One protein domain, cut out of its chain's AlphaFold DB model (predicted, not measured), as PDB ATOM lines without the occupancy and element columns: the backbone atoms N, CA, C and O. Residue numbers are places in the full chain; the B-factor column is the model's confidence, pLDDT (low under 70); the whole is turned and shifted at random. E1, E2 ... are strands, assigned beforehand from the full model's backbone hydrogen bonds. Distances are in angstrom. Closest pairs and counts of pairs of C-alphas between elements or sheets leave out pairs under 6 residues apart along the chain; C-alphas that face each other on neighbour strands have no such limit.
ATOM      1  N   LEU A  20     589.628 535.868 469.132       85.88
ATOM      2  CA  LEU A  20     588.631 536.758 469.730       85.88
ATOM      3  C   LEU A  20     589.014 538.225 469.524       85.88
ATOM      4  O   LEU A  20     588.143 539.092 469.472       85.88
ATOM      5  N   SER A  21     590.311 538.506 469.382       91.44
ATOM      6  CA  SER A  21     590.812 539.841 469.071       91.44
ATOM      7  C   SER A  21     592.153 539.816 468.337       91.44
ATOM      8  O   SER A  21     592.862 538.806 468.327       91.44
ATOM      9  N   ILE A  22     592.502 540.948 467.727       94.56
ATOM     10  CA  ILE A  22     593.857 541.232 467.253       94.56
ATOM     11  C   ILE A  22     594.379 542.497 467.933       94.56
ATOM     12  O   ILE A  22     593.656 543.492 468.052       94.56
ATOM     13  N   ILE A  23     595.628 542.453 468.394       94.88
ATOM     14  CA  ILE A  23     596.225 543.499 469.231       94.88
ATOM     15  C   ILE A  23     597.511 544.006 468.598       94.88
ATOM     16  O   ILE A  23     598.369 543.215 468.213       94.88
ATOM     17  N   TYR A  24     597.663 545.324 468.537       94.31
ATOM     18  CA  TYR A  24     598.939 545.971 468.256       94.31
ATOM     19  C   TYR A  24     599.437 546.724 469.487       94.31
ATOM     20  O   TYR A  24     598.736 547.599 469.996       94.31
ATOM     21  N   ASP A  25     600.661 546.406 469.910       92.38
ATOM     22  CA  ASP A  25     601.399 547.121 470.949       92.38
ATOM     23  C   ASP A  25     602.227 548.243 470.313       92.38
ATOM     24  O   ASP A  25     603.207 548.005 469.601       92.38
ATOM     25  N   GLY A  26     601.822 549.484 470.566       90.25
ATOM     26  CA  GLY A  26     602.454 550.683 470.032       90.25
ATOM     27  C   GLY A  26     602.780 551.700 471.118       90.25
ATOM     28  O   GLY A  26     602.788 551.407 472.312       90.25
ATOM     29  N   ASN A  27     603.037 552.932 470.687       90.50
ATOM     30  CA  ASN A  27     603.241 554.061 471.586       90.50
ATOM     31  C   ASN A  27     602.227 555.161 471.290       90.50
ATOM     32  O   ASN A  27     601.880 555.390 470.130       90.50
ATOM     33  N   VAL A  28     601.800 555.868 472.333       89.94
ATOM     34  CA  VAL A  28     600.936 557.042 472.211       89.94
ATOM     35  C   VAL A  28     601.620 558.108 471.356       89.94
ATOM     36  O   VAL A  28     602.826 558.336 471.485       89.94
ATOM     37  N   CYS A  29     600.852 558.774 470.495       85.88
ATOM     38  CA  CYS A  29     601.323 559.926 469.741       85.88
ATOM     39  C   CYS A  29     601.827 561.015 470.691       85.88
ATOM     40  O   CYS A  29     601.151 561.400 471.642       85.88
ATOM     41  N   THR A  30     603.028 561.516 470.422       81.00
ATOM     42  CA  THR A  30     603.624 562.624 471.168       81.00
ATOM     43  C   THR A  30     603.856 563.786 470.220       81.00
ATOM     44  O   THR A  30     604.175 563.578 469.049       81.00
ATOM     45  N   ASP A  31     603.706 565.006 470.727       72.62
ATOM     46  CA  ASP A  31     604.048 566.211 469.966       72.62
ATOM     47  C   ASP A  31     605.565 566.496 470.007       72.62
ATOM     48  O   ASP A  31     606.064 567.324 469.249       72.62
ATOM     49  N   GLU A  32     606.315 565.778 470.856       67.19
ATOM     50  CA  GLU A  32     607.770 565.888 470.993       67.19
ATOM     51  C   GLU A  32     608.496 564.612 470.523       67.19
ATOM     52  O   GLU A  32     608.514 563.613 471.248       67.19
ATOM     53  N   PRO A  33     609.192 564.642 469.373       58.59
ATOM     54  CA  PRO A  33     609.810 563.455 468.770       58.59
ATOM     55  C   PRO A  33     610.959 562.846 469.595       58.59
ATOM     56  O   PRO A  33     611.354 561.705 469.367       58.59
ATOM     57  N   THR A  34     611.515 563.581 470.563       59.28
ATOM     58  CA  THR A  34     612.611 563.118 471.434       59.28
ATOM     59  C   THR A  34     612.150 562.321 472.651       59.28
ATOM     60  O   THR A  34     612.977 561.721 473.343       59.28
ATOM     61  N   ARG A  35     610.849 562.308 472.957       64.00
ATOM     62  CA  ARG A  35     610.322 561.626 474.140       64.00
ATOM     63  C   ARG A  35     609.981 560.180 473.791       64.00
ATOM     64  O   ARG A  35     609.286 559.916 472.816       64.00
ATOM     65  N   LYS A  36     610.427 559.221 474.614       63.47
ATOM     66  CA  LYS A  36     609.906 557.849 474.521       63.47
ATOM     67  C   LYS A  36     608.398 557.901 474.759       63.47
ATOM     68  O   LYS A  36     607.969 558.341 475.828       63.47
ATOM     69  N   GLY A  37     607.628 557.503 473.750       70.81
ATOM     70  CA  GLY A  37     606.177 557.460 473.843       70.81
ATOM     71  C   GLY A  37     605.723 556.506 474.949       70.81
ATOM     72  O   GLY A  37     606.425 555.560 475.308       70.81
ATOM     73  N   VAL A  38     604.564 556.802 475.528       86.62
ATOM     74  CA  VAL A  38     603.933 555.932 476.525       86.62
ATOM     75  C   VAL A  38     603.413 554.687 475.797       86.62
ATOM     76  O   VAL A  38     602.762 554.864 474.769       86.62
ATOM     77  N   PRO A  39     603.670 553.459 476.279       90.25
ATOM     78  CA  PRO A  39     603.104 552.259 475.668       90.25
ATOM     79  C   PRO A  39     601.572 552.314 475.638       90.25
ATOM     80  O   PRO A  39     600.946 552.738 476.611       90.25
ATOM     81  N   ALA A  40     600.976 551.878 474.534       91.38
ATOM     82  CA  ALA A  40     599.529 551.797 474.348       91.38
ATOM     83  C   ALA A  40     599.170 550.647 473.405       91.38
ATOM     84  O   ALA A  40     600.032 550.133 472.693       91.38
ATOM     85  N   GLN A  41     597.891 550.269 473.382       94.00
ATOM     86  CA  GLN A  41     597.404 549.210 472.507       94.00
ATOM     87  C   GLN A  41     596.286 549.700 471.589       94.00
ATOM     88  O   GLN A  41     595.504 550.584 471.939       94.00
ATOM     89  N   SER A  42     596.213 549.086 470.413       93.88
ATOM     90  CA  SER A  42     595.044 549.100 469.536       93.88
ATOM     91  C   SER A  42     594.460 547.697 469.543       93.88
ATOM     92  O   SER A  42     595.142 546.757 469.136       93.88
ATOM     93  N   ILE A  43     593.210 547.551 469.984       95.00
ATOM     94  CA  ILE A  43     592.561 546.241 470.122       95.00
ATOM     95  C   ILE A  43     591.327 546.194 469.237       95.00
ATOM     96  O   ILE A  43     590.380 546.937 469.476       95.00
ATOM     97  N   PHE A  44     591.327 545.305 468.244       95.06
ATOM     98  CA  PHE A  44     590.123 544.957 467.494       95.06
ATOM     99  C   PHE A  44     589.548 543.655 468.041       95.06
ATOM    100  O   PHE A  44     590.156 542.601 467.868       95.06
ATOM    101  N   THR A  45     588.378 543.721 468.666       95.00
ATOM    102  CA  THR A  45     587.660 542.564 469.219       95.00
ATOM    103  C   THR A  45     586.532 542.154 468.283       95.00
ATOM    104  O   THR A  45     585.853 543.016 467.726       95.00
ATOM    105  N   ILE A  46     586.308 540.850 468.112       94.44
ATOM    106  CA  ILE A  46     585.161 540.333 467.360       94.44
ATOM    107  C   ILE A  46     583.900 540.453 468.217       94.44
ATOM    108  O   ILE A  46     583.798 539.838 469.275       94.44
ATOM    109  N   GLU A  47     582.925 541.229 467.744       89.62
ATOM    110  CA  GLU A  47     581.595 541.311 468.354       89.62
ATOM    111  C   GLU A  47     580.643 540.262 467.765       89.62
ATOM    112  O   GLU A  47     579.834 539.685 468.487       89.62
ATOM    113  N   GLU A  48     580.727 540.018 466.453       90.62
ATOM    114  CA  GLU A  48     579.850 539.084 465.741       90.62
ATOM    115  C   GLU A  48     580.539 538.525 464.486       90.62
ATOM    116  O   GLU A  48     581.130 539.281 463.711       90.62
ATOM    117  N   ASP A  49     580.423 537.213 464.260       92.12
ATOM    118  CA  ASP A  49     580.761 536.561 462.988       92.12
ATOM    119  C   ASP A  49     579.516 536.541 462.090       92.12
ATOM    120  O   ASP A  49     578.505 535.920 462.419       92.12
ATOM    121  N   LEU A  50     579.584 537.250 460.961       89.50
ATOM    122  CA  LEU A  50     578.491 537.362 459.991       89.50
ATOM    123  C   LEU A  50     578.554 536.275 458.906       89.50
ATOM    124  O   LEU A  50     577.694 536.226 458.022       89.50
ATOM    125  N   GLY A  51     579.571 535.415 458.945       88.94
ATOM    126  CA  GLY A  51     579.835 534.393 457.948       88.94
ATOM    127  C   GLY A  51     580.536 534.920 456.694       88.94
ATOM    128  O   GLY A  51     580.671 536.123 456.443       88.94
ATOM    129  N   ASN A  52     581.009 533.979 455.871       90.44
ATOM    130  CA  ASN A  52     581.738 534.251 454.625       90.44
ATOM    131  C   ASN A  52     582.950 535.181 454.816       90.44
ATOM    132  O   ASN A  52     583.265 535.977 453.933       90.44
ATOM    133  N   GLY A  53     583.597 535.101 455.982       87.62
ATOM    134  CA  GLY A  53     584.753 535.922 456.330       87.62
ATOM    135  C   GLY A  53     584.422 537.348 456.771       87.62
ATOM    136  O   GLY A  53     585.348 538.134 456.914       87.62
ATOM    137  N   ASN A  54     583.150 537.712 456.970       91.62
ATOM    138  CA  ASN A  54     582.751 539.048 457.420       91.62
ATOM    139  C   ASN A  54     582.539 539.080 458.938       91.62
ATOM    140  O   ASN A  54     581.890 538.199 459.494       91.62
ATOM    141  N   TYR A  55     583.009 540.141 459.589       90.50
ATOM    142  CA  TYR A  55     582.954 540.305 461.041       90.50
ATOM    143  C   TYR A  55     582.489 541.709 461.423       90.50
ATOM    144  O   TYR A  55     582.909 542.701 460.815       90.50
ATOM    145  N   LYS A  56     581.670 541.808 462.476       90.94
ATOM    146  CA  LYS A  56     581.516 543.059 463.232       90.94
ATOM    147  C   LYS A  56     582.589 543.103 464.303       90.94
ATOM    148  O   LYS A  56     582.760 542.140 465.050       90.94
ATOM    149  N   LEU A  57     583.294 544.220 464.365       91.88
ATOM    150  CA  LEU A  57     584.420 544.422 465.261       91.88
ATOM    151  C   LEU A  57     584.187 545.658 466.142       91.88
ATOM    152  O   LEU A  57     583.511 546.609 465.736       91.88
ATOM    153  N   SER A  58     584.814 545.686 467.313       90.38
ATOM    154  CA  SER A  58     585.009 546.905 468.104       90.38
ATOM    155  C   SER A  58     586.489 547.229 468.216       90.38
ATOM    156  O   SER A  58     587.290 546.365 468.552       90.38
ATOM    157  N   LEU A  59     586.841 548.483 467.950       91.38
ATOM    158  CA  LEU A  59     588.158 549.042 468.211       91.38
ATOM    159  C   LEU A  59     588.164 549.738 469.574       91.38
ATOM    160  O   LEU A  59     587.320 550.593 469.847       91.38
ATOM    161  N   GLU A  60     589.122 549.373 470.414       89.75
ATOM    162  CA  GLU A  60     589.240 549.830 471.796       89.75
ATOM    163  C   GLU A  60     590.641 550.379 472.090       89.75
ATOM    164  O   GLU A  60     591.607 550.076 471.387       89.75
ATOM    165  N   GLN A  61     590.730 551.154 473.176       88.00
ATOM    166  CA  GLN A  61     591.926 551.822 473.705       88.00
ATOM    167  C   GLN A  61     592.520 552.918 472.810       88.00
ATOM    168  O   GLN A  61     592.575 554.073 473.232       88.00
ATOM    169  N   GLY A  62     592.941 552.601 471.590       88.44
ATOM    170  CA  GLY A  62     593.591 553.556 470.700       88.44
ATOM    171  C   GLY A  62     593.527 553.148 469.238       88.44
ATOM    172  O   GLY A  62     593.371 551.975 468.911       88.44
ATOM    173  N   TYR A  63     593.650 554.131 468.350       89.00
ATOM    174  CA  TYR A  63     593.682 553.931 466.903       89.00
ATOM    175  C   TYR A  63     595.000 554.428 466.312       89.00
ATOM    176  O   TYR A  63     595.619 555.365 466.819       89.00
ATOM    177  N   LEU A  64     595.428 553.795 465.218       89.06
ATOM    178  CA  LEU A  64     596.641 554.182 464.504       89.06
ATOM    179  C   LEU A  64     596.463 555.523 463.788       89.06
ATOM    180  O   LEU A  64     595.501 555.725 463.045       89.06
ATOM    181  N   VAL A  65     597.444 556.401 463.968       85.94
ATOM    182  CA  VAL A  65     597.632 557.637 463.210       85.94
ATOM    183  C   VAL A  65     598.992 557.582 462.534       85.94
ATOM    184  O   VAL A  65     599.985 557.163 463.126       85.94
ATOM    185  N   PHE A  66     599.033 558.013 461.279       78.75
ATOM    186  CA  PHE A  66     600.222 557.969 460.441       78.75
ATOM    187  C   PHE A  66     600.739 559.397 460.247       78.75
ATOM    188  O   PHE A  66     600.234 560.128 459.402       78.75
ATOM    189  N   ARG A  67     601.687 559.814 461.098       76.38
ATOM    190  CA  ARG A  67     602.461 561.063 460.942       76.38
ATOM    191  C   ARG A  67     603.836 560.707 460.347       76.38
ATOM    192  O   ARG A  67     603.928 559.763 459.568       76.38
ATOM    193  N   ASP A  68     604.913 561.375 460.770       72.50
ATOM    194  CA  ASP A  68     606.297 560.985 460.433       72.50
ATOM    195  C   ASP A  68     606.615 559.532 460.837       72.50
ATOM    196  O   ASP A  68     607.393 558.836 460.185       72.50
ATOM    197  N   GLN A  69     605.987 559.066 461.918       75.44
ATOM    198  CA  GLN A  69     605.950 557.670 462.337       75.44
ATOM    199  C   GLN A  69     604.520 557.299 462.731       75.44
ATOM    200  O   GLN A  69     603.735 558.153 463.157       75.44
ATOM    201  N   ALA A  70     604.180 556.018 462.591       84.00
ATOM    202  CA  ALA A  70     602.911 555.508 463.084       84.00
ATOM    203  C   ALA A  70     602.894 555.540 464.620       84.00
ATOM    204  O   ALA A  70     603.837 555.083 465.268       84.00
ATOM    205  N   CYS A  71     601.822 556.070 465.195       88.88
ATOM    206  CA  CYS A  71     601.606 556.143 466.637       88.88
ATOM    207  C   CYS A  71     600.125 555.927 466.963       88.88
ATOM    208  O   CYS A  71     599.281 555.896 466.067       88.88
ATOM    209  N   LEU A  72     599.808 555.744 468.242       90.44
ATOM    210  CA  LEU A  72     598.447 555.521 468.715       90.44
ATOM    211  C   LEU A  72     597.863 556.799 469.313       90.44
ATOM    212  O   LEU A  72     598.415 557.364 470.255       90.44
ATOM    213  N   GLU A  73     596.719 557.240 468.808       87.75
ATOM    214  CA  GLU A  73     595.893 558.195 469.539       87.75
ATOM    215  C   GLU A  73     594.873 557.440 470.388       87.75
ATOM    216  O   GLU A  73     594.212 556.515 469.912       87.75
ATOM    217  N   LEU A  74     594.769 557.822 471.661       86.44
ATOM    218  CA  LEU A  74     593.867 557.176 472.607       86.44
ATOM    219  C   LEU A  74     592.418 557.590 472.344       86.44
ATOM    220  O   LEU A  74     592.129 558.753 472.059       86.44
ATOM    221  N   ILE A  75     591.506 556.632 472.475       80.94
ATOM    222  CA  ILE A  75     590.068 556.886 472.437       80.94
ATOM    223  C   ILE A  75     589.692 557.568 473.757       80.94
ATOM    224  O   ILE A  75     589.905 557.007 474.831       80.94
ATOM    225  N   ASP A  76     589.158 558.785 473.682       69.88
ATOM    226  CA  ASP A  76     588.769 559.548 474.868       69.88
ATOM    227  C   ASP A  76     587.523 558.933 475.519       69.88
ATOM    228  O   ASP A  76     586.405 559.041 475.014       69.88
ATOM    229  N   THR A  77     587.721 558.276 476.660       60.28
ATOM    230  CA  THR A  77     586.652 557.646 477.440       60.28
ATOM    231  C   THR A  77     586.022 558.586 478.472       60.28
ATOM    232  O   THR A  77     585.187 558.138 479.256       60.28
ATOM    233  N   THR A  78     586.442 559.856 478.545       53.09
ATOM    234  CA  THR A  78     586.018 560.800 479.601       53.09
ATOM    235  C   THR A  78     584.743 561.579 479.270       53.09
ATOM    236  O   THR A  78     584.204 562.268 480.136       53.09
ATOM    237  N   VAL A  79     584.212 561.439 478.051       51.62
ATOM    238  CA  VAL A  79     582.911 562.005 477.674       51.62
ATOM    239  C   VAL A  79     581.798 561.212 478.370       51.62
ATOM    240  O   VAL A  79     581.645 560.013 478.144       51.62
ATOM    241  N   ASP A  80     581.048 561.892 479.238       41.19
ATOM    242  CA  ASP A  80     580.051 561.326 480.154       41.19
ATOM    243  C   ASP A  80     579.035 560.386 479.448       41.19
ATOM    244  O   ASP A  80     578.235 560.833 478.613       41.19
ATOM    245  N   PRO A  81     579.018 559.080 479.787       44.38
ATOM    246  CA  PRO A  81     578.146 558.085 479.161       44.38
ATOM    247  C   PRO A  81     576.660 558.272 479.489       44.38
ATOM    248  O   PRO A  81     575.822 557.620 478.861       44.38
ATOM    249  N   SER A  82     576.309 559.150 480.436       42.91
ATOM    250  CA  SER A  82     574.910 559.462 480.745       42.91
ATOM    251  C   SER A  82     574.204 560.272 479.646       42.91
ATOM    252  O   SER A  82     572.975 560.283 479.617       42.91
ATOM    253  N   ASN A  83     574.947 560.856 478.693       44.06
ATOM    254  CA  ASN A  83     574.376 561.571 477.543       44.06
ATOM    255  C   ASN A  83     574.727 560.986 476.162       44.06
ATOM    256  O   ASN A  83     574.054 561.326 475.191       44.06
ATOM    257  N   LEU A  84     575.718 560.093 476.038       45.91
ATOM    258  CA  LEU A  84     576.063 559.421 474.774       45.91
ATOM    259  C   LEU A  84     576.585 558.000 475.039       45.91
ATOM    260  O   LEU A  84     577.768 557.772 475.292       45.91
ATOM    261  N   SER A  85     575.694 557.016 474.966       36.50
ATOM    262  CA  SER A  85     576.039 555.598 475.090       36.50
ATOM    263  C   SER A  85     576.941 555.169 473.919       36.50
ATOM    264  O   SER A  85     576.479 555.138 472.781       36.50
ATOM    265  N   GLY A  86     578.210 554.816 474.169       44.91
ATOM    266  CA  GLY A  86     579.045 554.103 473.181       44.91
ATOM    267  C   GLY A  86     580.359 554.750 472.731       44.91
ATOM    268  O   GLY A  86     580.970 554.227 471.808       44.91
ATOM    269  N   LEU A  87     580.838 555.827 473.362       52.81
ATOM    270  CA  LEU A  87     582.097 556.487 472.963       52.81
ATOM    271  C   LEU A  87     583.388 555.784 473.429       52.81
ATOM    272  O   LEU A  87     584.470 556.163 473.000       52.81
ATOM    273  N   SER A  88     583.306 554.745 474.268       63.78
ATOM    274  CA  SER A  88     584.491 553.998 474.723       63.78
ATOM    275  C   SER A  88     585.046 553.010 473.694       63.78
ATOM    276  O   SER A  88     586.120 552.447 473.905       63.78
ATOM    277  N   LYS A  89     584.316 552.775 472.596       75.69
ATOM    278  CA  LYS A  89     584.682 551.836 471.531       75.69
ATOM    279  C   LYS A  89     584.263 552.394 470.177       75.69
ATOM    280  O   LYS A  89     583.179 552.953 470.040       75.69
ATOM    281  N   ILE A  90     585.079 552.182 469.155       83.50
ATOM    282  CA  ILE A  90     584.753 552.545 467.777       83.50
ATOM    283  C   ILE A  90     584.239 551.298 467.059       83.50
ATOM    284  O   ILE A  90     584.901 550.263 467.043       83.50
ATOM    285  N   LYS A  91     583.056 551.378 466.450       87.12
ATOM    286  CA  LYS A  91     582.533 550.275 465.633       87.12
ATOM    287  C   LYS A  91     583.358 550.121 464.357       87.12
ATOM    288  O   LYS A  91     583.685 551.103 463.690       87.12
ATOM    289  N   ALA A  92     583.661 548.876 464.021       89.62
ATOM    290  CA  ALA A  92     584.473 548.502 462.881       89.62
ATOM    291  C   ALA A  92     583.867 547.287 462.162       89.62
ATOM    292  O   ALA A  92     583.043 546.546 462.698       89.62
ATOM    293  N   THR A  93     584.282 547.086 460.920       92.62
ATOM    294  CA  THR A  93     583.914 545.922 460.106       92.62
ATOM    295  C   THR A  93     585.178 545.262 459.590       92.62
ATOM    296  O   THR A  93     586.137 545.956 459.258       92.62
ATOM    297  N   GLY A  94     585.195 543.935 459.554       94.44
ATOM    298  CA  GLY A  94     586.321 543.142 459.075       94.44
ATOM    299  C   GLY A  94     585.903 542.196 457.957       94.44
ATOM    300  O   GLY A  94     584.822 541.618 458.024       94.44
ATOM    301  N   TYR A  95     586.767 542.003 456.965       95.88
ATOM    302  CA  TYR A  95     586.661 540.932 455.978       95.88
ATOM    303  C   TYR A  95     587.973 540.152 455.899       95.88
ATOM    304  O   TYR A  95     589.020 540.738 455.625       95.88
ATOM    305  N   PHE A  96     587.921 538.841 456.115       94.88
ATOM    306  CA  PHE A  96     589.062 537.937 456.031       94.88
ATOM    307  C   PHE A  96     588.786 536.798 455.053       94.88
ATOM    308  O   PHE A  96     587.821 536.052 455.204       94.88
ATOM    309  N   ASN A  97     589.668 536.626 454.069       93.69
ATOM    310  CA  ASN A  97     589.537 535.580 453.048       93.69
ATOM    311  C   ASN A  97     590.500 534.390 453.232       93.69
ATOM    312  O   ASN A  97     590.627 533.572 452.325       93.69
ATOM    313  N   GLY A  98     591.208 534.310 454.364       90.69
ATOM    314  CA  GLY A  98     592.244 533.301 454.626       90.69
ATOM    315  C   GLY A  98     593.679 533.802 454.425       90.69
ATOM    316  O   GLY A  98     594.604 533.270 455.037       90.69
ATOM    317  N   ASN A  99     593.873 534.859 453.633       93.44
ATOM    318  CA  ASN A  99     595.196 535.413 453.319       93.44
ATOM    319  C   ASN A  99     595.303 536.906 453.630       93.44
ATOM    320  O   ASN A  99     596.349 537.369 454.077       93.44
ATOM    321  N   THR A 100     594.231 537.654 453.395       95.69
ATOM    322  CA  THR A 100     594.171 539.101 453.573       95.69
ATOM    323  C   THR A 100     593.020 539.436 454.501       95.69
ATOM    324  O   THR A 100     591.897 538.971 454.295       95.69
ATOM    325  N   LEU A 101     593.313 540.249 455.510       96.25
ATOM    326  CA  LEU A 101     592.316 540.861 456.379       96.25
ATOM    327  C   LEU A 101     592.176 542.332 455.989       96.25
ATOM    328  O   LEU A 101     593.171 543.036 455.828       96.25
ATOM    329  N   VAL A 102     590.943 542.796 455.843       96.62
ATOM    330  CA  VAL A 102     590.613 544.204 455.626       96.62
ATOM    331  C   VAL A 102     589.728 544.654 456.774       96.62
ATOM    332  O   VAL A 102     588.680 544.057 456.991       96.62
ATOM    333  N   ILE A 103     590.130 545.694 457.501       95.88
ATOM    334  CA  ILE A 103     589.319 546.296 458.566       95.88
ATOM    335  C   ILE A 103     588.976 547.727 458.181       95.88
ATOM    336  O   ILE A 103     589.865 548.481 457.803       95.88
ATOM    337  N   SER A 104     587.708 548.115 458.312       92.69
ATOM    338  CA  SER A 104     587.264 549.498 458.124       92.69
ATOM    339  C   SER A 104     586.561 550.047 459.361       92.69
ATOM    340  O   SER A 104     585.688 549.381 459.923       92.69
ATOM    341  N   TYR A 105     586.916 551.267 459.766       89.56
ATOM    342  CA  TYR A 105     586.305 551.982 460.890       89.56
ATOM    343  C   TYR A 105     586.235 553.490 460.630       89.56
ATOM    344  O   TYR A 105     587.032 554.042 459.873       89.56
ATOM    345  N   GLY A 106     585.267 554.158 461.256       80.88
ATOM    346  CA  GLY A 106     585.060 555.602 461.138       80.88
ATOM    347  C   GLY A 106     585.411 556.338 462.426       80.88
ATOM    348  O   GLY A 106     585.099 555.864 463.516       80.88
ATOM    349  N   LEU A 107     586.019 557.515 462.301       73.25
ATOM    350  CA  LEU A 107     586.249 558.452 463.396       73.25
ATOM    351  C   LEU A 107     585.389 559.692 463.180       73.25
ATOM    352  O   LEU A 107     585.462 560.324 462.130       73.25
ATOM    353  N   ILE A 108     584.616 560.072 464.194       64.75
ATOM    354  CA  ILE A 108     583.935 561.366 464.238       64.75
ATOM    355  C   ILE A 108     584.689 562.214 465.255       64.75
ATOM    356  O   ILE A 108     584.518 562.038 466.460       64.75
ATOM    357  N   ARG A 109     585.541 563.131 464.789       54.56
ATOM    358  CA  ARG A 109     586.087 564.162 465.675       54.56
ATOM    359  C   ARG A 109     585.047 565.266 465.812       54.56
ATOM    360  O   ARG A 109     584.709 565.913 464.827       54.56
ATOM    361  N   GLN A 110     584.530 565.477 467.021       44.56
ATOM    362  CA  GLN A 110     583.795 566.706 467.307       44.56
ATOM    363  C   GLN A 110     584.768 567.880 467.205       44.56
ATOM    364  O   GLN A 110     585.839 567.867 467.815       44.56
ATOM    365  N   ASN A 111     584.402 568.885 466.414       38.41
ATOM    366  CA  ASN A 111     585.149 570.127 466.351       38.41
ATOM    367  C   ASN A 111     584.978 570.864 467.695       38.41
ATOM    368  O   ASN A 111     583.861 571.230 468.066       38.41
ATOM    369  N   LYS A 112     586.081 571.035 468.435       38.44
ATOM    370  CA  LYS A 112     586.093 571.695 469.752       38.44
ATOM    371  C   LYS A 112     585.821 573.204 469.659       38.44
ATOM    372  O   LYS A 112     585.484 573.802 470.675       38.44
ATOM    373  N   ASP A 113     585.891 573.780 468.457       38.31
ATOM    374  CA  ASP A 113     585.755 575.218 468.211       38.31
ATOM    375  C   ASP A 113     584.353 575.632 467.714       38.31
ATOM    376  O   ASP A 113     584.120 576.801 467.402       38.31
ATOM    377  N   ILE A 114     583.369 574.714 467.678       39.09
ATOM    378  CA  ILE A 114     581.980 575.064 467.328       39.09
ATOM    379  C   ILE A 114     581.322 575.801 468.499       39.09
ATOM    380  O   ILE A 114     580.660 575.218 469.359       39.09
ATOM    381  N   VAL A 115     581.464 577.124 468.500       41.62
ATOM    382  CA  VAL A 115     580.643 578.033 469.303       41.62
ATOM    383  C   VAL A 115     579.366 578.348 468.518       41.62
ATOM    384  O   VAL A 115     579.419 578.829 467.382       41.62
ATOM    385  N   SER A 116     578.204 578.068 469.120       40.16
ATOM    386  CA  SER A 116     576.890 578.386 468.543       40.16
ATOM    387  C   SER A 116     576.813 579.872 468.167       40.16
ATOM    388  O   SER A 116     576.948 580.735 469.033       40.16
ATOM    389  N   GLY A 117     576.613 580.169 466.879       41.62
ATOM    390  CA  GLY A 117     576.487 581.538 466.357       41.62
ATOM    391  C   GLY A 117     577.665 582.047 465.517       41.62
ATOM    392  O   GLY A 117     577.538 583.107 464.908       41.62
ATOM    393  N   THR A 118     578.768 581.301 465.420       42.81
ATOM    394  CA  THR A 118     579.912 581.645 464.553       42.81
ATOM    395  C   THR A 118     579.838 580.865 463.236       42.81
ATOM    396  O   THR A 118     579.692 579.641 463.274       42.81
ATOM    397  N   PRO A 119     579.897 581.521 462.061       42.41
ATOM    398  CA  PRO A 119     579.917 580.813 460.787       42.41
ATOM    399  C   PRO A 119     581.203 579.991 460.677       42.41
ATOM    400  O   PRO A 119     582.296 580.520 460.865       42.41
ATOM    401  N   ILE A 120     581.038 578.705 460.365       43.31
ATOM    402  CA  ILE A 120     582.114 577.738 460.133       43.31
ATOM    403  C   ILE A 120     583.000 578.304 459.014       43.31
ATOM    404  O   ILE A 120     582.574 578.390 457.858       43.31
ATOM    405  N   LEU A 121     584.193 578.783 459.368       40.94
ATOM    406  CA  LEU A 121     585.145 579.354 458.416       40.94
ATOM    407  C   LEU A 121     585.947 578.222 457.764       40.94
ATOM    408  O   LEU A 121     586.109 577.149 458.334       40.94
ATOM    409  N   LEU A 122     586.465 578.475 456.558       41.59
ATOM    410  CA  LEU A 122     587.168 577.537 455.658       41.59
ATOM    411  C   LEU A 122     588.360 576.762 456.276       41.59
ATOM    412  O   LEU A 122     588.966 575.937 455.599       41.59
ATOM    413  N   THR A 123     588.707 577.025 457.533       40.31
ATOM    414  CA  THR A 123     589.779 576.389 458.306       40.31
ATOM    415  C   THR A 123     589.287 575.330 459.302       40.31
ATOM    416  O   THR A 123     590.112 574.699 459.957       40.31
ATOM    417  N   ASP A 124     587.975 575.096 459.416       41.19
ATOM    418  CA  ASP A 124     587.383 574.063 460.281       41.19
ATOM    419  C   ASP A 124     587.339 572.688 459.582       41.19
ATOM    420  O   ASP A 124     586.308 572.232 459.090       41.19
ATOM    421  N   ILE A 125     588.489 572.011 459.511       45.62
ATOM    422  CA  ILE A 125     588.700 570.773 458.725       45.62
ATOM    423  C   ILE A 125     588.454 569.489 459.556       45.62
ATOM    424  O   ILE A 125     589.103 568.467 459.351       45.62
ATOM    425  N   ASN A 126     587.531 569.501 460.521       50.22
ATOM    426  CA  ASN A 126     587.251 568.331 461.371       50.22
ATOM    427  C   ASN A 126     585.929 567.661 460.976       50.22
ATOM    428  O   ASN A 126     584.878 567.923 461.557       50.22
ATOM    429  N   PHE A 127     585.998 566.786 459.977       56.34
ATOM    430  CA  PHE A 127     584.879 565.994 459.466       56.34
ATOM    431  C   PHE A 127     585.105 564.487 459.681       56.34
ATOM    432  O   PHE A 127     586.227 564.088 459.991       56.34
ATOM    433  N   PRO A 128     584.068 563.628 459.549       68.06
ATOM    434  CA  PRO A 128     584.232 562.192 459.723       68.06
ATOM    435  C   PRO A 128     585.254 561.615 458.739       68.06
ATOM    436  O   PRO A 128     585.076 561.694 457.519       68.06
ATOM    437  N   SER A 129     586.289 560.990 459.294       74.81
ATOM    438  CA  SER A 129     587.293 560.239 458.546       74.81
ATOM    439  C   SER A 129     586.955 558.756 458.601       74.81
ATOM    440  O   SER A 129     586.578 558.240 459.654       74.81
ATOM    441  N   THR A 130     587.123 558.045 457.494       83.38
ATOM    442  CA  THR A 130     587.084 556.575 457.478       83.38
ATOM    443  C   THR A 130     588.476 556.038 457.209       83.38
ATOM    444  O   THR A 130     589.177 556.545 456.337       83.38
ATOM    445  N   TYR A 131     588.867 555.009 457.947       88.69
ATOM    446  CA  TYR A 131     590.125 554.302 457.772       88.69
ATOM    447  C   TYR A 131     589.838 552.890 457.292       88.69
ATOM    448  O   TYR A 131     588.986 552.206 457.857       88.69
ATOM    449  N   THR A 132     590.591 552.448 456.292       93.56
ATOM    450  CA  THR A 132     590.623 551.063 455.831       93.56
ATOM    451  C   THR A 132     592.046 550.541 455.959       93.56
ATOM    452  O   THR A 132     592.957 551.011 455.277       93.56
ATOM    453  N   LEU A 133     592.236 549.570 456.845       95.38
ATOM    454  CA  LEU A 133     593.493 548.877 457.090       95.38
ATOM    455  C   LEU A 133     593.511 547.571 456.295       95.38
ATOM    456  O   LEU A 133     592.561 546.791 456.370       95.38
ATOM    457  N   VAL A 134     594.591 547.320 455.559       97.12
ATOM    458  CA  VAL A 134     594.796 546.074 454.808       97.12
ATOM    459  C   VAL A 134     595.982 545.333 455.395       97.12
ATOM    460  O   VAL A 134     597.076 545.892 455.514       97.12
ATOM    461  N   PHE A 135     595.773 544.065 455.722       97.25
ATOM    462  CA  PHE A 135     596.760 543.210 456.360       97.25
ATOM    463  C   PHE A 135     597.030 541.950 455.545       97.25
ATOM    464  O   PHE A 135     596.101 541.329 455.028       97.25
ATOM    465  N   ASP A 136     598.289 541.525 455.522       96.75
ATOM    466  CA  ASP A 136     598.678 540.185 455.086       96.75
ATOM    467  C   ASP A 136     598.720 539.249 456.310       96.75
ATOM    468  O   ASP A 136     599.290 539.589 457.351       96.75
ATOM    469  N   TYR A 137     598.105 538.069 456.206       95.19
ATOM    470  CA  TYR A 137     598.118 537.062 457.266       95.19
ATOM    471  C   TYR A 137     599.417 536.251 457.248       95.19
ATOM    472  O   TYR A 137     599.796 535.658 456.236       95.19
ATOM    473  N   LEU A 138     600.086 536.195 458.397       93.31
ATOM    474  CA  LEU A 138     601.310 535.439 458.622       93.31
ATOM    475  C   LEU A 138     600.976 534.153 459.381       93.31
ATOM    476  O   LEU A 138     600.998 534.108 460.612       93.31
ATOM    477  N   SER A 139     600.683 533.085 458.639       88.19
ATOM    478  CA  SER A 139     600.289 531.791 459.214       88.19
ATOM    479  C   SER A 139     601.374 531.132 460.069       88.19
ATOM    480  O   SER A 139     601.055 530.381 460.986       88.19
ATOM    481  N   SER A 140     602.653 531.426 459.812       88.44
ATOM    482  CA  SER A 140     603.788 530.858 460.549       88.44
ATOM    483  C   SER A 140     603.846 531.296 462.011       88.44
ATOM    484  O   SER A 140     604.287 530.525 462.858       88.44
ATOM    485  N   ILE A 141     603.412 532.522 462.297       87.25
ATOM    486  CA  ILE A 141     603.470 533.130 463.632       87.25
ATOM    487  C   ILE A 141     602.090 533.523 464.165       87.25
ATOM    488  O   ILE A 141     602.007 534.085 465.248       87.25
ATOM    489  N   GLN A 142     601.025 533.230 463.411       87.69
ATOM    490  CA  GLN A 142     599.655 533.640 463.715       87.69
ATOM    491  C   GLN A 142     599.580 535.138 464.040       87.69
ATOM    492  O   GLN A 142     599.230 535.536 465.149       87.69
ATOM    493  N   ALA A 143     599.926 535.969 463.054       92.75
ATOM    494  CA  ALA A 143     599.866 537.426 463.155       92.75
ATOM    495  C   ALA A 143     599.330 538.052 461.862       92.75
ATOM    496  O   ALA A 143     599.370 537.439 460.793       92.75
ATOM    497  N   PHE A 144     598.869 539.296 461.942       95.50
ATOM    498  CA  PHE A 144     598.518 540.120 460.789       95.50
ATOM    499  C   PHE A 144     599.548 541.229 460.615       95.50
ATOM    500  O   PHE A 144     599.768 542.029 461.520       95.50
ATOM    501  N   LYS A 145     600.169 541.310 459.443       95.75
ATOM    502  CA  LYS A 145     601.104 542.383 459.102       95.75
ATOM    503  C   LYS A 145     600.373 543.483 458.348       95.75
ATOM    504  O   LYS A 145     599.792 543.216 457.299       95.75
ATOM    505  N   LEU A 146     600.428 544.715 458.848       95.88
ATOM    506  CA  LEU A 146     599.827 545.864 458.174       95.88
ATOM    507  C   LEU A 146     600.596 546.174 456.884       95.88
ATOM    508  O   LEU A 146     601.808 546.391 456.904       95.88
ATOM    509  N   LYS A 147     599.878 546.191 455.763       95.88
ATOM    510  CA  LYS A 147     600.427 546.391 454.417       95.88
ATOM    511  C   LYS A 147     600.174 547.796 453.894       95.88
ATOM    512  O   LYS A 147     601.050 548.399 453.283       95.88
ATOM    513  N   SER A 148     598.966 548.302 454.106       94.12
ATOM    514  CA  SER A 148     598.562 549.624 453.639       94.12
ATOM    515  C   SER A 148     597.379 550.142 454.433       94.12
ATOM    516  O   SER A 148     596.587 549.367 454.975       94.12
ATOM    517  N   VAL A 149     597.236 551.460 454.426       92.25
ATOM    518  CA  VAL A 149     596.100 552.172 454.994       92.25
ATOM    519  C   VAL A 149     595.545 553.132 453.962       92.25
ATOM    520  O   VAL A 149     596.297 553.838 453.300       92.25
ATOM    521  N   ALA A 150     594.227 553.155 453.835       90.00
ATOM    522  CA  ALA A 150     593.519 554.207 453.131       90.00
ATOM    523  C   ALA A 150     592.762 555.049 454.155       90.00
ATOM    524  O   ALA A 150     592.016 554.507 454.973       90.00
ATOM    525  N   LYS A 151     592.950 556.363 454.099       87.06
ATOM    526  CA  LYS A 151     592.175 557.339 454.857       87.06
ATOM    527  C   LYS A 151     591.296 558.106 453.881       87.06
ATOM    528  O   LYS A 151     591.780 558.624 452.880       87.06
ATOM    529  N   LEU A 152     590.004 558.152 454.167       83.25
ATOM    530  CA  LEU A 152     589.020 558.929 453.430       83.25
ATOM    531  C   LEU A 152     588.523 560.055 454.329       83.25
ATOM    532  O   LEU A 152     587.826 559.790 455.310       83.25
ATOM    533  N   ASP A 153     588.839 561.289 453.958       75.50
ATOM    534  CA  ASP A 153     588.316 562.490 454.599       75.50
ATOM    535  C   ASP A 153     587.189 563.078 453.749       75.50
ATOM    536  O   ASP A 153     587.346 563.293 452.545       75.50
ATOM    537  N   ASN A 154     586.043 563.347 454.372       65.75
ATOM    538  CA  ASN A 154     584.919 564.007 453.714       65.75
ATOM    539  C   ASN A 154     584.876 565.475 454.122       65.75
ATOM    540  O   ASN A 154     584.498 565.775 455.238       65.75
ATOM    541  N   LEU A 155     585.199 566.407 453.235       63.97
ATOM    542  CA  LEU A 155     585.008 567.831 453.494       63.97
ATOM    543  C   LEU A 155     583.584 568.236 453.098       63.97
ATOM    544  O   LEU A 155     583.135 567.920 451.994       63.97
ATOM    545  N   PHE A 156     582.894 568.976 453.963       62.44
ATOM    546  CA  PHE A 156     581.629 569.625 453.624       62.44
ATOM    547  C   PHE A 156     581.746 571.132 453.841       62.44
ATOM    548  O   PHE A 156     582.209 571.589 454.881       62.44
ATOM    549  N   THR A 157     581.319 571.920 452.860       57.88
ATOM    550  CA  THR A 157     581.338 573.382 452.954       57.88
ATOM    551  C   THR A 157     579.971 573.943 452.602       57.88
ATOM    552  O   THR A 157     579.297 573.460 451.690       57.88
ATOM    553  N   THR A 158     579.555 574.977 453.328       55.34
ATOM    554  CA  THR A 158     578.349 575.745 453.018       55.34
ATOM    555  C   THR A 158     578.744 577.185 452.754       55.34
ATOM    556  O   THR A 158     579.155 577.892 453.673       55.34
ATOM    557  N   LEU A 159     578.604 577.636 451.513       52.94
ATOM    558  CA  LEU A 159     578.761 579.040 451.162       52.94
ATOM    559  C   LEU A 159     577.395 579.720 451.291       52.94
ATOM    560  O   LEU A 159     576.420 579.310 450.658       52.94
ATOM    561  N   SER A 160     577.323 580.748 452.138       54.53
ATOM    562  CA  SER A 160     576.178 581.658 452.222       54.53
ATOM    563  C   SER A 160     576.613 583.021 451.698       54.53
ATOM    564  O   SER A 160     577.196 583.815 452.432       54.53
ATOM    565  N   TYR A 161     576.355 583.279 450.417       47.88
ATOM    566  CA  TYR A 161     576.525 584.597 449.810       47.88
ATOM    567  C   TYR A 161     575.177 584.995 449.209       47.88
ATOM    568  O   TYR A 161     574.672 584.276 448.354       47.88
ATOM    569  N   SER A 162     574.575 586.077 449.721       53.31
ATOM    570  CA  SER A 162     573.292 586.668 449.282       53.31
ATOM    571  C   SER A 162     572.188 585.658 448.902       53.31
ATOM    572  O   SER A 162     572.171 585.164 447.778       53.31
ATOM    573  N   ASP A 163     571.263 585.356 449.820       55.34
ATOM    574  CA  ASP A 163     570.030 584.550 449.635       55.34
ATOM    575  C   ASP A 163     570.135 583.171 448.942       55.34
ATOM    576  O   ASP A 163     569.143 582.449 448.836       55.34
ATOM    577  N   THR A 164     571.331 582.726 448.555       53.78
ATOM    578  CA  THR A 164     571.586 581.401 447.990       53.78
ATOM    579  C   THR A 164     572.517 580.618 448.905       53.78
ATOM    580  O   THR A 164     573.627 581.041 449.226       53.78
ATOM    581  N   LYS A 165     572.036 579.460 449.368       57.53
ATOM    582  CA  LYS A 165     572.838 578.481 450.107       57.53
ATOM    583  C   LYS A 165     573.367 577.463 449.111       57.53
ATOM    584  O   LYS A 165     572.586 576.696 448.554       57.53
ATOM    585  N   GLN A 166     574.677 577.456 448.888       55.97
ATOM    586  CA  GLN A 166     575.338 576.417 448.103       55.97
ATOM    587  C   GLN A 166     576.136 575.520 449.044       55.97
ATOM    588  O   GLN A 166     576.900 576.004 449.878       55.97
ATOM    589  N   SER A 167     575.934 574.210 448.926       60.78
ATOM    590  CA  SER A 167     576.676 573.204 449.681       60.78
ATOM    591  C   SER A 167     577.562 572.397 448.744       60.78
ATOM    592  O   SER A 167     577.074 571.895 447.731       60.78
ATOM    593  N   PHE A 168     578.825 572.221 449.116       61.66
ATOM    594  CA  PHE A 168     579.771 571.374 448.397       61.66
ATOM    595  C   PHE A 168     580.264 570.269 449.319       61.66
ATOM    596  O   PHE A 168     580.607 570.531 450.473       61.66
ATOM    597  N   SER A 169     580.332 569.047 448.797       65.31
ATOM    598  CA  SER A 169     581.081 567.956 449.407       65.31
ATOM    599  C   SER A 169     582.268 567.599 448.522       65.31
ATOM    600  O   SER A 169     582.157 567.553 447.296       65.31
ATOM    601  N   SER A 170     583.415 567.344 449.140       67.12
ATOM    602  CA  SER A 170     584.578 566.792 448.453       67.12
ATOM    603  C   SER A 170     585.197 565.702 449.303       67.12
ATOM    604  O   SER A 170     585.366 565.881 450.506       67.12
ATOM    605  N   SER A 171     585.564 564.591 448.682       71.94
ATOM    606  CA  SER A 171     586.304 563.519 449.332       71.94
ATOM    607  C   SER A 171     587.780 563.592 448.967       71.94
ATOM    608  O   SER A 171     588.140 563.802 447.807       71.94
ATOM    609  N   HIS A 172     588.638 563.390 449.960       77.38
ATOM    610  CA  HIS A 172     590.066 563.200 449.760       77.38
ATOM    611  C   HIS A 172     590.456 561.801 450.229       77.38
ATOM    612  O   HIS A 172     590.109 561.405 451.342       77.38
ATOM    613  N   VAL A 173     591.146 561.053 449.367       81.69
ATOM    614  CA  VAL A 173     591.681 559.729 449.693       81.69
ATOM    615  C   VAL A 173     593.190 559.833 449.797       81.69
ATOM    616  O   VAL A 173     593.865 560.136 448.815       81.69
ATOM    617  N   GLU A 174     593.704 559.526 450.977       84.38
ATOM    618  CA  GLU A 174     595.125 559.416 451.257       84.38
ATOM    619  C   GLU A 174     595.493 557.935 451.403       84.38
ATOM    620  O   GLU A 174     594.867 557.194 452.166       84.38
ATOM    621  N   LEU A 175     596.503 557.492 450.652       86.31
ATOM    622  CA  LEU A 175     597.059 556.146 450.760       86.31
ATOM    623  C   LEU A 175     598.387 556.207 451.504       86.31
ATOM    624  O   LEU A 175     599.314 556.893 451.078       86.31
ATOM    625  N   VAL A 176     598.486 555.434 452.580       86.06
ATOM    626  CA  VAL A 176     599.675 555.338 453.420       86.06
ATOM    627  C   VAL A 176     600.223 553.919 453.365       86.06
ATOM    628  O   VAL A 176     599.512 552.939 453.601       86.06
ATOM    629  N   PHE A 177     601.521 553.812 453.101       86.50
ATOM    630  CA  PHE A 177     602.265 552.560 453.173       86.50
ATOM    631  C   PHE A 177     603.206 552.622 454.378       86.50
ATOM    632  O   PHE A 177     604.089 553.484 454.398       86.50
ATOM    633  N   PRO A 178     603.029 551.757 455.396       83.06
ATOM    634  CA  PRO A 178     603.916 551.731 456.549       83.06
ATOM    635  C   PRO A 178     605.374 551.537 456.120       83.06
ATOM    636  O   PRO A 178     605.714 550.569 455.445       83.06
ATOM    637  N   ILE A 179     606.239 552.465 456.530       82.31
ATOM    638  CA  ILE A 179     607.690 552.392 456.292       82.31
ATOM    639  C   ILE A 179     608.397 551.430 457.256       82.31
ATOM    640  O   ILE A 179     609.508 550.978 456.990       82.31
ATOM    641  N   VAL A 180     607.743 551.119 458.375       85.75
ATOM    642  CA  VAL A 180     608.183 550.153 459.379       85.75
ATOM    643  C   VAL A 180     607.178 549.016 459.463       85.75
ATOM    644  O   VAL A 180     605.994 549.181 459.165       85.75
ATOM    645  N   GLU A 181     607.658 547.852 459.877       88.12
ATOM    646  CA  GLU A 181     606.798 546.695 460.055       88.12
ATOM    647  C   GLU A 181     605.900 546.863 461.287       88.12
ATOM    648  O   GLU A 181     606.379 547.108 462.392       88.12
ATOM    649  N   ILE A 182     604.590 546.717 461.080       91.25
ATOM    650  CA  ILE A 182     603.561 546.790 462.120       91.25
ATOM    651  C   ILE A 182     602.813 545.456 462.104       91.25
ATOM    652  O   ILE A 182     602.191 545.105 461.097       91.25
ATOM    653  N   GLN A 183     602.894 544.709 463.204       94.31
ATOM    654  CA  GLN A 183     602.248 543.407 463.352       94.31
ATOM    655  C   GLN A 183     601.189 543.448 464.451       94.31
ATOM    656  O   GLN A 183     601.439 543.949 465.543       94.31
ATOM    657  N   PHE A 184     600.028 542.880 464.153       94.88
ATOM    658  CA  PHE A 184     598.942 542.655 465.092       94.88
ATOM    659  C   PHE A 184     598.926 541.176 465.471       94.88
ATOM    660  O   PHE A 184     598.848 540.305 464.599       94.88
ATOM    661  N   LEU A 185     599.003 540.891 466.764       93.44
ATOM    662  CA  LEU A 185     599.013 539.538 467.304       93.44
ATOM    663  C   LEU A 185     597.584 539.043 467.509       93.44
ATOM    664  O   LEU A 185     596.726 539.797 467.966       93.44
ATOM    665  N   LEU A 186     597.336 537.778 467.174       91.50
ATOM    666  CA  LEU A 186     596.054 537.135 467.446       91.50
ATOM    667  C   LEU A 186     595.972 536.741 468.920       91.50
ATOM    668  O   LEU A 186     596.903 536.146 469.462       91.50
ATOM    669  N   VAL A 187     594.830 537.025 469.544       86.62
ATOM    670  CA  VAL A 187     594.536 536.627 470.922       86.62
ATOM    671  C   VAL A 187     593.226 535.844 470.956       86.62
ATOM    672  O   VAL A 187     592.225 536.242 470.346       86.62
ATOM    673  N   GLN A 188     593.274 534.701 471.641       79.00
ATOM    674  CA  GLN A 188     592.164 533.768 471.846       79.00
ATOM    675  C   GLN A 188     591.471 533.987 473.182       79.00
ATOM    676  O   GLN A 188     592.136 534.458 474.131       79.00
TER     677      GLN A 188
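AT A GLANCE: This is residues 20 to 188 of the 188 residues of an uncharacterized protein of Nitrosomonas oligotropha (UniProt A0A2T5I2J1). A closed barrel of eight antiparallel strands is capped at one end by the small hairpin of E4 and E5, and from that same end a long two-stranded arm, made by the far part of E9 with E10, reaches well beyond the barrel and gives the domain its length. Long links with no named element lie at that end too, and of them residues 80 to 85 stick out. The printed part has 169 residues with eleven named strands, E1 to E11 in chain order, and no named helix; the class is all strand. It is only just compact, close to loose, with a radius of gyration of the C-alphas of 18.4 A, and the C-alphas span 64 by 43 by 38 A.

HOW THE PARTS SIT: Round the closed barrel run E1, residues 21 to 27, E2, residues 39 to 51, E3, residues 54 to 60, E6, residues 89 to 96, E7, residues 100 to 107, E8, residues 129 to 138, E9, residues 143 to 161, and E11, residues 183 to 187, which is the neighbour of E1 again. E10, residues 164 to 176, belongs to the same sheet but not to the ring. Each neighbour pair is antiparallel. E1, E2 and E3 form a meander, each strand the antiparallel neighbour of the one before, and E6, E7, E8, E9 and E10 form another. In the hairpin of E1 and E2, N 24 and O 42 are 3.0 A apart, within hydrogen-bond range. E3 of the one meander and E6 of the other are antiparallel neighbours, with N 57 and O 92 within hydrogen-bond range at 2.9 A. The ring closes where N 144 of E9 and O 184 of E11 are 2.8 A apart, and N 23 of E1 and O 185 of E11 are 2.9 A apart. E9 bends by 50 degrees at residue 147, and its pairing is staggered: E8 lies on one side of it, while E11, beside residues 143 to 145, and E10, beside residues 148 to 160, lie on the other side. E9 and E10 form a hairpin at 163 degrees, with N 155 and O 170 at 2.8 A. E4, residues 62 to 66, and E5, residues 70 to 74, form a separate hairpin with N 65 and O 71 at 2.8 A. E3 runs on into E4 across a break of 1 residue, at 95 degrees. The closest C-alphas of E2 and E4 are those of Ser 42 and Gly 62, 4.8 A apart, and the closest of E1 and E5 are those of Asn 27 and Cys 71, 5.6 A apart. E4 is apart from E6, E7, E8 and E11.

IN THESE COORDINATES: E1 begins at C-alpha 21, (590.812, 539.841, 469.071), and measures 19.1 A from first to last C-alpha, as does E3. E2 measures 34.3 A and bends by 56 degrees at residue 48. E4 measures 13.0 A, E5 13.2 A, E6 21.3 A, E7 23.1 A and E8 28.5 A. E9, the longest strand with 19 residues, measures 54.3 A and ends at C-alpha 161, (576.525, 584.597, 449.810). E10 measures 38.7 A. E11 measures 12.8 A and ends at C-alpha 187, (594.536, 536.627, 470.922).

THE WHOLE: The two C-alphas farthest apart are those of Ser 140 and Ser 162, at 64.6 A, while those of Leu 20 and Gln 188, the first and last printed, are 5.1 A apart. The printed part has no cut. The links from E1 to E2, E5 to E6 and E7 to E8 are long, with 11, 14 and 21 residues, and residues 80 to 85 stand free. The mean pLDDT of the printed part is 76.5; it is under 70 in residues 32 to 36, 76 to 88, 108 to 128 and 154 to 170.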